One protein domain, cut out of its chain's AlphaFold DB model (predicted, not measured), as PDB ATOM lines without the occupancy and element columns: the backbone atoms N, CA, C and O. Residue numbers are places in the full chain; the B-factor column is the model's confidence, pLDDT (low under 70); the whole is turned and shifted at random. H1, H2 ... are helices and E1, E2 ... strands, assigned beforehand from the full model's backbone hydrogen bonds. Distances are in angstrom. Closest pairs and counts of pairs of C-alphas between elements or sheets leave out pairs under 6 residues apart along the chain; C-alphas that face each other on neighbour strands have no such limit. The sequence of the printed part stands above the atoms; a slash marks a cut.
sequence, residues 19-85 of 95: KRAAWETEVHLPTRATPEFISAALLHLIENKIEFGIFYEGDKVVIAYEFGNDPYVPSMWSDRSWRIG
ATOM      1  N   LYS A  19     -55.200 -14.808 308.946       80.19
ATOM      2  CA  LYS A  19     -56.268 -15.053 307.962       80.19
ATOM      3  C   LYS A  19     -56.064 -14.295 306.654       80.19
ATOM      4  O   LYS A  19     -56.604 -14.709 305.635       80.19
ATOM      5  N   ARG A  20     -55.329 -13.185 306.695       82.06
ATOM      6  CA  ARG A  20     -54.911 -12.399 305.530       82.06
ATOM      7  C   ARG A  20     -53.660 -12.982 304.884       82.06
ATOM      8  O   ARG A  20     -53.613 -13.070 303.667       82.06
ATOM      9  N   ALA A  21     -52.720 -13.477 305.689       82.62
ATOM     10  CA  ALA A  21     -51.515 -14.161 305.210       82.62
ATOM     11  C   ALA A  21     -51.815 -15.437 304.394       82.62
ATOM     12  O   ALA A  21     -50.971 -15.902 303.637       82.62
ATOM     13  N   ALA A  22     -53.022 -16.000 304.525       86.06
ATOM     14  CA  ALA A  22     -53.488 -17.109 303.693       86.06
ATOM     15  C   ALA A  22     -53.749 -16.718 302.224       86.06
ATOM     16  O   ALA A  22     -53.900 -17.608 301.392       86.06
ATOM     17  N   TRP A  23     -53.827 -15.421 301.913       91.44
ATOM     18  CA  TRP A  23     -54.068 -14.909 300.567       91.44
ATOM     19  C   TRP A  23     -52.779 -14.409 299.924       91.44
ATOM     20  O   TRP A  23     -51.933 -13.779 300.568       91.44
ATOM     21  N   GLU A  24     -52.663 -14.650 298.623       91.81
ATOM     22  CA  GLU A  24     -51.489 -14.279 297.835       91.81
ATOM     23  C   GLU A  24     -51.458 -12.781 297.524       91.81
ATOM     24  O   GLU A  24     -50.397 -12.159 297.597       91.81
ATOM     25  N   THR A  25     -52.624 -12.190 297.237       92.88
ATOM     26  CA  THR A  25     -52.738 -10.789 296.821       92.88
ATOM     27  C   THR A  25     -53.884 -10.074 297.529       92.88
ATOM     28  O   THR A  25     -54.866 -10.677 297.968       92.88
ATOM     29  N   GLU A  26     -53.761  -8.752 297.648       93.75
ATOM     30  CA  GLU A  26     -54.765  -7.885 298.251       93.75
ATOM     31  C   GLU A  26     -54.896  -6.569 297.481       93.75
ATOM     32  O   GLU A  26     -53.907  -5.976 297.050       93.75
ATOM     33  N   VAL A  27     -56.127  -6.066 297.374       93.75
ATOM     34  CA  VAL A  27     -56.408  -4.699 296.947       93.75
ATOM     35  C   VAL A  27     -57.028  -3.899 298.086       93.75
ATOM     36  O   VAL A  27     -58.045  -4.272 298.674       93.75
ATOM     37  N   HIS A  28     -56.413  -2.757 298.384       93.94
ATOM     38  CA  HIS A  28     -56.866  -1.829 299.414       93.94
ATOM     39  C   HIS A  28     -57.715  -0.748 298.753       93.94
ATOM     40  O   HIS A  28     -57.196   0.129 298.059       93.94
ATOM     41  N   LEU A  29     -59.028  -0.803 298.967       92.56
ATOM     42  CA  LEU A  29     -59.953   0.170 298.400       92.56
ATOM     43  C   LEU A  29     -59.734   1.560 299.013       92.56
ATOM     44  O   LEU A  29     -59.287   1.687 300.161       92.56
ATOM     45  N   PRO A  30     -60.059   2.638 298.278       87.94
ATOM     46  CA  PRO A  30     -59.949   3.978 298.825       87.94
ATOM     47  C   PRO A  30     -60.947   4.136 299.978       87.94
ATOM     48  O   PRO A  30     -62.082   3.680 299.876       87.94
ATOM     49  N   THR A  31     -60.580   4.867 301.034       86.44
ATOM     50  CA  THR A  31     -61.468   5.196 302.174       86.44
ATOM     51  C   THR A  31     -62.846   5.716 301.743       86.44
ATOM     52  O   THR A  31     -63.844   5.546 302.434       86.44
ATOM     53  N   ARG A  32     -62.909   6.398 300.594       86.12
ATOM     54  CA  ARG A  32     -64.135   6.993 300.044       86.12
ATOM     55  C   ARG A  32     -64.854   6.095 299.033       86.12
ATOM     56  O   ARG A  32     -65.717   6.595 298.315       86.12
ATOM     57  N   ALA A  33     -64.488   4.817 298.927       88.31
ATOM     58  CA  ALA A  33     -65.223   3.861 298.109       88.31
ATOM     59  C   ALA A  33     -66.678   3.824 298.583       88.31
ATOM     60  O   ALA A  33     -66.951   3.637 299.770       88.31
ATOM     61  N   THR A  34     -67.613   4.055 297.666       92.19
ATOM     62  CA  THR A  34     -69.025   4.063 298.035       92.19
ATOM     63  C   THR A  34     -69.520   2.627 298.233       92.19
ATOM     64  O   THR A  34     -68.979   1.698 297.619       92.19
ATOM     65  N   PRO A  35     -70.559   2.410 299.058       92.31
ATOM     66  CA  PRO A  35     -71.167   1.090 299.219       92.31
ATOM     67  C   PRO A  35     -71.597   0.464 297.888       92.31
ATOM     68  O   PRO A  35     -71.498  -0.750 297.720       92.31
ATOM     69  N   GLU A  36     -72.033   1.278 296.926       95.06
ATOM     70  CA  GLU A  36     -72.442   0.829 295.593       95.06
ATOM     71  C   GLU A  36     -71.253   0.278 294.803       95.06
ATOM     72  O   GLU A  36     -71.366  -0.788 294.202       95.06
ATOM     73  N   PHE A  37     -70.102   0.958 294.846       94.44
ATOM     74  CA  PHE A  37     -68.885   0.483 294.189       94.44
ATOM     75  C   PHE A  37     -68.396  -0.833 294.800       94.44
ATOM     76  O   PHE A  37     -68.099  -1.777 294.073       94.44
ATOM     77  N   ILE A  38     -68.365  -0.914 296.134       94.19
ATOM     78  CA  ILE A  38     -67.963  -2.135 296.845       94.19
ATOM     79  C   ILE A  38     -68.914  -3.280 296.478       94.19
ATOM     80  O   ILE A  38     -68.464  -4.359 296.113       94.19
ATOM     81  N   SER A  39     -70.227  -3.037 296.503       95.69
ATOM     82  CA  SER A  39     -71.226  -4.050 296.149       95.69
ATOM     83  C   SER A  39     -71.057  -4.537 294.710       95.69
ATOM     84  O   SER A  39     -71.086  -5.740 294.471       95.69
ATOM     85  N   ALA A  40     -70.831  -3.626 293.760       96.31
ATOM     86  CA  ALA A  40     -70.589  -3.979 292.365       96.31
ATOM     87  C   ALA A  40     -69.312  -4.816 292.194       96.31
ATOM     88  O   ALA A  40     -69.328  -5.802 291.463       96.31
ATOM     89  N   ALA A  41     -68.232  -4.469 292.901       95.31
ATOM     90  CA  ALA A  41     -66.988  -5.234 292.876       95.31
ATOM     91  C   ALA A  41     -67.193  -6.666 293.385       95.31
ATOM     92  O   ALA A  41     -66.787  -7.620 292.731       95.31
ATOM     93  N   LEU A  42     -67.879  -6.826 294.520       95.94
ATOM     94  CA  LEU A  42     -68.151  -8.144 295.093       95.94
ATOM     95  C   LEU A  42     -69.070  -8.985 294.206       95.94
ATOM     96  O   LEU A  42     -68.825 -10.174 294.029       95.94
ATOM     97  N   LEU A  43     -70.104  -8.372 293.621       97.12
ATOM     98  CA  LEU A  43     -70.968  -9.050 292.655       97.12
ATOM     99  C   LEU A  43     -70.163  -9.546 291.454       97.12
ATOM    100  O   LEU A  43     -70.312 -10.704 291.076       97.12
ATOM    101  N   HIS A  44     -69.258  -8.724 290.921       95.88
ATOM    102  CA  HIS A  44     -68.418  -9.116 289.795       95.88
ATOM    103  C   HIS A  44     -67.517 -10.316 290.125       95.88
ATOM    104  O   HIS A  44     -67.398 -11.236 289.317       95.88
ATOM    105  N   LEU A  45     -66.928 -10.360 291.325       96.06
ATOM    106  CA  LEU A  45     -66.137 -11.515 291.772       96.06
ATOM    107  C   LEU A  45     -66.989 -12.787 291.870       96.06
ATOM    108  O   LEU A  45     -66.574 -13.845 291.398       96.06
ATOM    109  N   ILE A  46     -68.204 -12.679 292.418       96.25
ATOM    110  CA  ILE A  46     -69.150 -13.800 292.524       96.25
ATOM    111  C   ILE A  46     -69.558 -14.310 291.136       96.25
ATOM    112  O   ILE A  46     -69.558 -15.519 290.899       96.25
ATOM    113  N   GLU A  47     -69.886 -13.409 290.209       96.69
ATOM    114  CA  GLU A  47     -70.284 -13.750 288.837       96.69
ATOM    115  C   GLU A  47     -69.179 -14.502 288.087       96.69
ATOM    116  O   GLU A  47     -69.461 -15.445 287.344       96.69
ATOM    117  N   ASN A  48     -67.921 -14.136 288.340       95.31
ATOM    118  CA  ASN A  48     -66.747 -14.784 287.757       95.31
ATOM    119  C   ASN A  48     -66.226 -15.976 288.581       95.31
ATOM    120  O   ASN A  48     -65.246 -16.598 288.183       95.31
ATOM    121  N   LYS A  49     -66.905 -16.343 289.680       95.81
ATOM    122  CA  LYS A  49     -66.542 -17.459 290.575       95.81
ATOM    123  C   LYS A  49     -65.127 -17.339 291.151       95.81
ATOM    124  O   LYS A  49     -64.442 -18.345 291.318       95.81
ATOM    125  N   ILE A  50     -64.708 -16.115 291.442       94.94
ATOM    126  CA  ILE A  50     -63.412 -15.829 292.052       94.94
ATOM    127  C   ILE A  50     -63.526 -16.064 293.556       94.94
ATOM    128  O   ILE A  50     -64.477 -15.596 294.183       94.94
ATOM    129  N   GLU A  51     -62.577 -16.791 294.137       94.38
ATOM    130  CA  GLU A  51     -62.463 -16.905 295.590       94.38
ATOM    131  C   GLU A  51     -61.861 -15.616 296.154       94.38
ATOM    132  O   GLU A  51     -60.875 -15.092 295.635       94.38
ATOM    133  N   PHE A  52     -62.476 -15.072 297.206       95.00
ATOM    134  CA  PHE A  52     -62.033 -13.816 297.802       95.00
ATOM    135  C   PHE A  52     -62.268 -13.763 299.312       95.00
ATOM    136  O   PHE A  52     -63.194 -14.373 299.854       95.00
ATOM    137  N   GLY A  53     -61.444 -12.962 299.984       94.31
ATOM    138  CA  GLY A  53     -61.615 -12.542 301.370       94.31
ATOM    139  C   GLY A  53     -61.977 -11.061 301.449       94.31
ATOM    140  O   GLY A  53     -61.511 -10.260 300.642       94.31
ATOM    141  N   ILE A  54     -62.795 -10.677 302.433       93.75
ATOM    142  CA  ILE A  54     -63.095  -9.267 302.725       93.75
ATOM    143  C   ILE A  54     -62.673  -8.960 304.153       93.75
ATOM    144  O   ILE A  54     -63.107  -9.625 305.096       93.75
ATOM    145  N   PHE A  55     -61.879  -7.905 304.305       92.75
ATOM    146  CA  PHE A  55     -61.363  -7.454 305.588       92.75
ATOM    147  C   PHE A  55     -61.550  -5.946 305.755       92.75
ATOM    148  O   PHE A  55     -61.706  -5.202 304.784       92.75
ATOM    149  N   TYR A  56     -61.505  -5.502 307.007       90.44
ATOM    150  CA  TYR A  56     -61.389  -4.091 307.352       90.44
ATOM    151  C   TYR A  56     -59.980  -3.816 307.864       90.44
ATOM    152  O   TYR A  56     -59.508  -4.487 308.782       90.44
ATOM    153  N   GLU A  57     -59.335  -2.802 307.298       86.94
ATOM    154  CA  GLU A  57     -58.050  -2.282 307.754       86.94
ATOM    155  C   GLU A  57     -58.214  -0.786 308.040       86.94
ATOM    156  O   GLU A  57     -58.248   0.045 307.131       86.94
ATOM    157  N   GLY A  58     -58.400  -0.449 309.320       86.88
ATOM    158  CA  GLY A  58     -58.765   0.904 309.734       86.88
ATOM    159  C   GLY A  58     -60.109   1.331 309.138       86.88
ATOM    160  O   GLY A  58     -61.157   0.802 309.498       86.88
ATOM    161  N   ASP A  59     -60.061   2.304 308.235       85.56
ATOM    162  CA  ASP A  59     -61.184   2.899 307.505       85.56
ATOM    163  C   ASP A  59     -61.310   2.392 306.058       85.56
ATOM    164  O   ASP A  59     -62.130   2.897 305.288       85.56
ATOM    165  N   LYS A  60     -60.497   1.404 305.671       87.56
ATOM    166  CA  LYS A  60     -60.462   0.845 304.321       87.56
ATOM    167  C   LYS A  60     -61.029  -0.563 304.295       87.56
ATOM    168  O   LYS A  60     -60.841  -1.355 305.219       87.56
ATOM    169  N   VAL A  61     -61.689  -0.875 303.186       92.56
ATOM    170  CA  VAL A  61     -62.051  -2.246 302.833       92.56
ATOM    171  C   VAL A  61     -60.901  -2.842 302.034       92.56
ATOM    172  O   VAL A  61     -60.415  -2.225 301.086       92.56
ATOM    173  N   VAL A  62     -60.479  -4.038 302.421       93.94
ATOM    174  CA  VAL A  62     -59.465  -4.815 301.711       93.94
ATOM    175  C   VAL A  62     -60.144  -6.031 301.103       93.94
ATOM    176  O   VAL A  62     -60.871  -6.746 301.798       93.94
ATOM    177  N   ILE A  63     -59.918  -6.245 299.811       95.12
ATOM    178  CA  ILE A  63     -60.334  -7.457 299.107       95.12
ATOM    179  C   ILE A  63     -59.076  -8.281 298.859       95.12
ATOM    180  O   ILE A  63     -58.176  -7.831 298.155       95.12
ATOM    181  N   ALA A  64     -59.012  -9.467 299.452       95.00
ATOM    182  CA  ALA A  64     -57.931 -10.421 299.243       95.00
ATOM    183  C   ALA A  64     -58.346 -11.478 298.216       95.00
ATOM    184  O   ALA A  64     -59.525 -11.831 298.153       95.00
ATOM    185  N   TYR A  65     -57.398 -11.955 297.416       94.25
ATOM    186  CA  TYR A  65     -57.646 -12.869 296.304       94.25
ATOM    187  C   TYR A  65     -56.392 -13.687 295.955       94.25
ATOM    188  O   TYR A  65     -55.282 -13.354 296.375       94.25
ATOM    189  N   GLU A  66     -56.575 -14.772 295.202       92.81
ATOM    190  CA  GLU A  66     -55.465 -15.576 294.668       92.81
ATOM    191  C   GLU A  66     -54.822 -14.906 293.448       92.81
ATOM    192  O   GLU A  66     -55.512 -14.282 292.634       92.81
ATOM    193  N   PHE A  67     -53.508 -15.052 293.302       88.38
ATOM    194  CA  PHE A  67     -52.740 -14.440 292.222       88.38
ATOM    195  C   PHE A  67     -53.287 -14.830 290.836       88.38
ATOM    196  O   PHE A  67     -53.668 -15.974 290.593       88.38
ATOM    197  N   GLY A  68     -53.319 -13.875 289.898       87.19
ATOM    198  CA  GLY A  68     -53.854 -14.084 288.548       87.19
ATOM    199  C   GLY A  68     -55.334 -13.725 288.389       87.19
ATOM    200  O   GLY A  68     -55.821 -13.665 287.259       87.19
ATOM    201  N   ASN A  69     -56.038 -13.405 289.480       90.38
ATOM    202  CA  ASN A  69     -57.403 -12.863 289.427       90.38
ATOM    203  C   ASN A  69     -57.451 -11.326 289.332       90.38
ATOM    204  O   ASN A  69     -58.531 -10.732 289.397       90.38
ATOM    205  N   ASP A  70     -56.301 -10.681 289.115       87.38
ATOM    206  CA  ASP A  70     -56.150  -9.238 288.894       87.38
ATOM    207  C   ASP A  70     -57.140  -8.646 287.860       87.38
ATOM    208  O   ASP A  70     -57.652  -7.545 288.080       87.38
ATOM    209  N   PRO A  71     -57.520  -9.357 286.773       90.75
ATOM    210  CA  PRO A  71     -58.511  -8.858 285.812       90.75
ATOM    211  C   PRO A  71     -59.942  -8.732 286.340       90.75
ATOM    212  O   PRO A  71     -60.761  -8.115 285.659       90.75
ATOM    213  N   TYR A  72     -60.254  -9.290 287.511       92.44
ATOM    214  CA  TYR A  72     -61.610  -9.335 288.073       92.44
ATOM    215  C   TYR A  72     -61.779  -8.481 289.334       92.44
ATOM    216  O   TYR A  72     -62.902  -8.232 289.772       92.44
ATOM    217  N   VAL A  73     -60.685  -8.024 289.936       93.88
ATOM    218  CA  VAL A  73     -60.720  -7.214 291.159       93.88
ATOM    219  C   VAL A  73     -60.710  -5.720 290.835       93.88
ATOM    220  O   VAL A  73     -60.353  -5.314 289.727       93.88
ATOM    221  N   PRO A  74     -61.111  -4.855 291.778       95.25
ATOM    222  CA  PRO A  74     -60.923  -3.422 291.630       95.25
ATOM    223  C   PRO A  74     -59.459  -3.052 291.398       95.25
ATOM    224  O   PRO A  74     -58.570  -3.591 292.045       95.25
ATOM    225  N   SER A  75     -59.215  -2.078 290.530       92.94
ATOM    226  CA  SER A  75     -57.888  -1.509 290.318       92.94
ATOM    227  C   SER A  75     -57.982   0.001 290.091       92.94
ATOM    228  O   SER A  75     -59.029   0.544 289.720       92.94
ATOM    229  N   MET A  76     -56.882   0.698 290.364       92.44
ATOM    230  CA  MET A  76     -56.750   2.117 290.057       92.44
ATOM    231  C   MET A  76     -56.151   2.260 288.659       92.44
ATOM    232  O   MET A  76     -55.018   1.845 288.428       92.44
ATOM    233  N   TRP A  77     -56.918   2.843 287.745       93.06
ATOM    234  CA  TRP A  77     -56.517   3.059 286.355       93.06
ATOM    235  C   TRP A  77     -55.598   4.282 286.222       93.06
ATOM    236  O   TRP A  77     -55.450   5.075 287.162       93.06
ATOM    237  N   SER A  78     -54.976   4.462 285.055       91.56
ATOM    238  CA  SER A  78     -54.003   5.536 284.798       91.56
ATOM    239  C   SER A  78     -54.599   6.939 284.958       91.56
ATOM    240  O   SER A  78     -53.896   7.884 285.324       91.56
ATOM    241  N   ASP A  79     -55.913   7.081 284.764       92.88
ATOM    242  CA  ASP A  79     -56.671   8.315 285.008       92.88
ATOM    243  C   ASP A  79     -56.947   8.596 286.502       92.88
ATOM    244  O   ASP A  79     -57.613   9.578 286.840       92.88
ATOM    245  N   ARG A  80     -56.412   7.764 287.407       90.88
ATOM    246  CA  ARG A  80     -56.628   7.788 288.864       90.88
ATOM    247  C   ARG A  80     -58.072   7.510 289.282       90.88
ATOM    248  O   ARG A  80     -58.442   7.794 290.425       90.88
ATOM    249  N   SER A  81     -58.889   6.958 288.389       90.94
ATOM    250  CA  SER A  81     -60.213   6.455 288.733       90.94
ATOM    251  C   SER A  81     -60.129   4.998 289.184       90.94
ATOM    252  O   SER A  81     -59.353   4.198 288.663       90.94
ATOM    253  N   TRP A  82     -60.929   4.658 290.192       92.94
ATOM    254  CA  TRP A  82     -61.103   3.275 290.623       92.94
ATOM    255  C   TRP A  82     -62.180   2.615 289.780       92.94
ATOM    256  O   TRP A  82     -63.291   3.141 289.671       92.94
ATOM    257  N   ARG A  83     -61.856   1.464 289.196       94.25
ATOM    258  CA  ARG A  83     -62.780   0.670 288.380       94.25
ATOM    259  C   ARG A  83     -62.622  -0.808 288.708       94.25
ATOM    260  O   ARG A  83     -61.693  -1.195 289.406       94.25
ATOM    261  N   ILE A  84     -63.570  -1.615 288.250       93.94
ATOM    262  CA  ILE A  84     -63.523  -3.070 288.399       93.94
ATOM    263  C   ILE A  84     -62.805  -3.641 287.176       93.94
ATOM    264  O   ILE A  84     -63.163  -3.305 286.047       93.94
ATOM    265  N   GLY A  85     -61.803  -4.483 287.421       90.12
ATOM    266  CA  GLY A  85     -60.975  -5.128 286.413       90.12
ATOM    267  C   GLY A  85     -59.794  -4.289 285.930       90.12
ATOM    268  O   GLY A  85     -59.502  -3.207 286.452       90.12
TER     269      GLY A  85
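What this domain is: This is residues 19 to 85 of the 95 residues of an uncharacterized protein of Shinella sp. HZN7 (UniProt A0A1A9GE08). One helix, H1, bridges a three-stranded antiparallel sheet, E1-E3-E2, and a small hairpin, E4-E5. The printed part has 67 residues, mixed in class, with named elements in the order E1-H1-E2-E3-E4-E5. It is compact: radius of gyration of the C-alphas 11.2 A, spans 29, 27 and 21 A.

How they stand to each other: Inner strand E3, residues 60 to 65, has antiparallel neighbours E1, residues 25 to 28, and E2, residues 52 to 57; N 27 to O 63 is 2.8 A, N 55 to O 62 2.9 A. H1, residues 35 to 47, its every O i to N i+4 pair within hydrogen-bond range, only grazes this sheet. E1-H1-E2, with E3 between the strands, is a split strand-helix-strand unit with right-handed crossover. In hairpin E4, residues 74 to 76, and E5, residues 82 to 84, N 75 to O 83 is 2.9 A.

Where its parts are: E1 begins at C-alpha 25 (-52.738, -10.789, 296.821); E5 ends at C-alpha 84 (-63.523, -3.070, 288.399). H1 is 18.1 A long.

The domain as a whole: The printed part has no cut and no long link; no printed residue is under pLDDT 70.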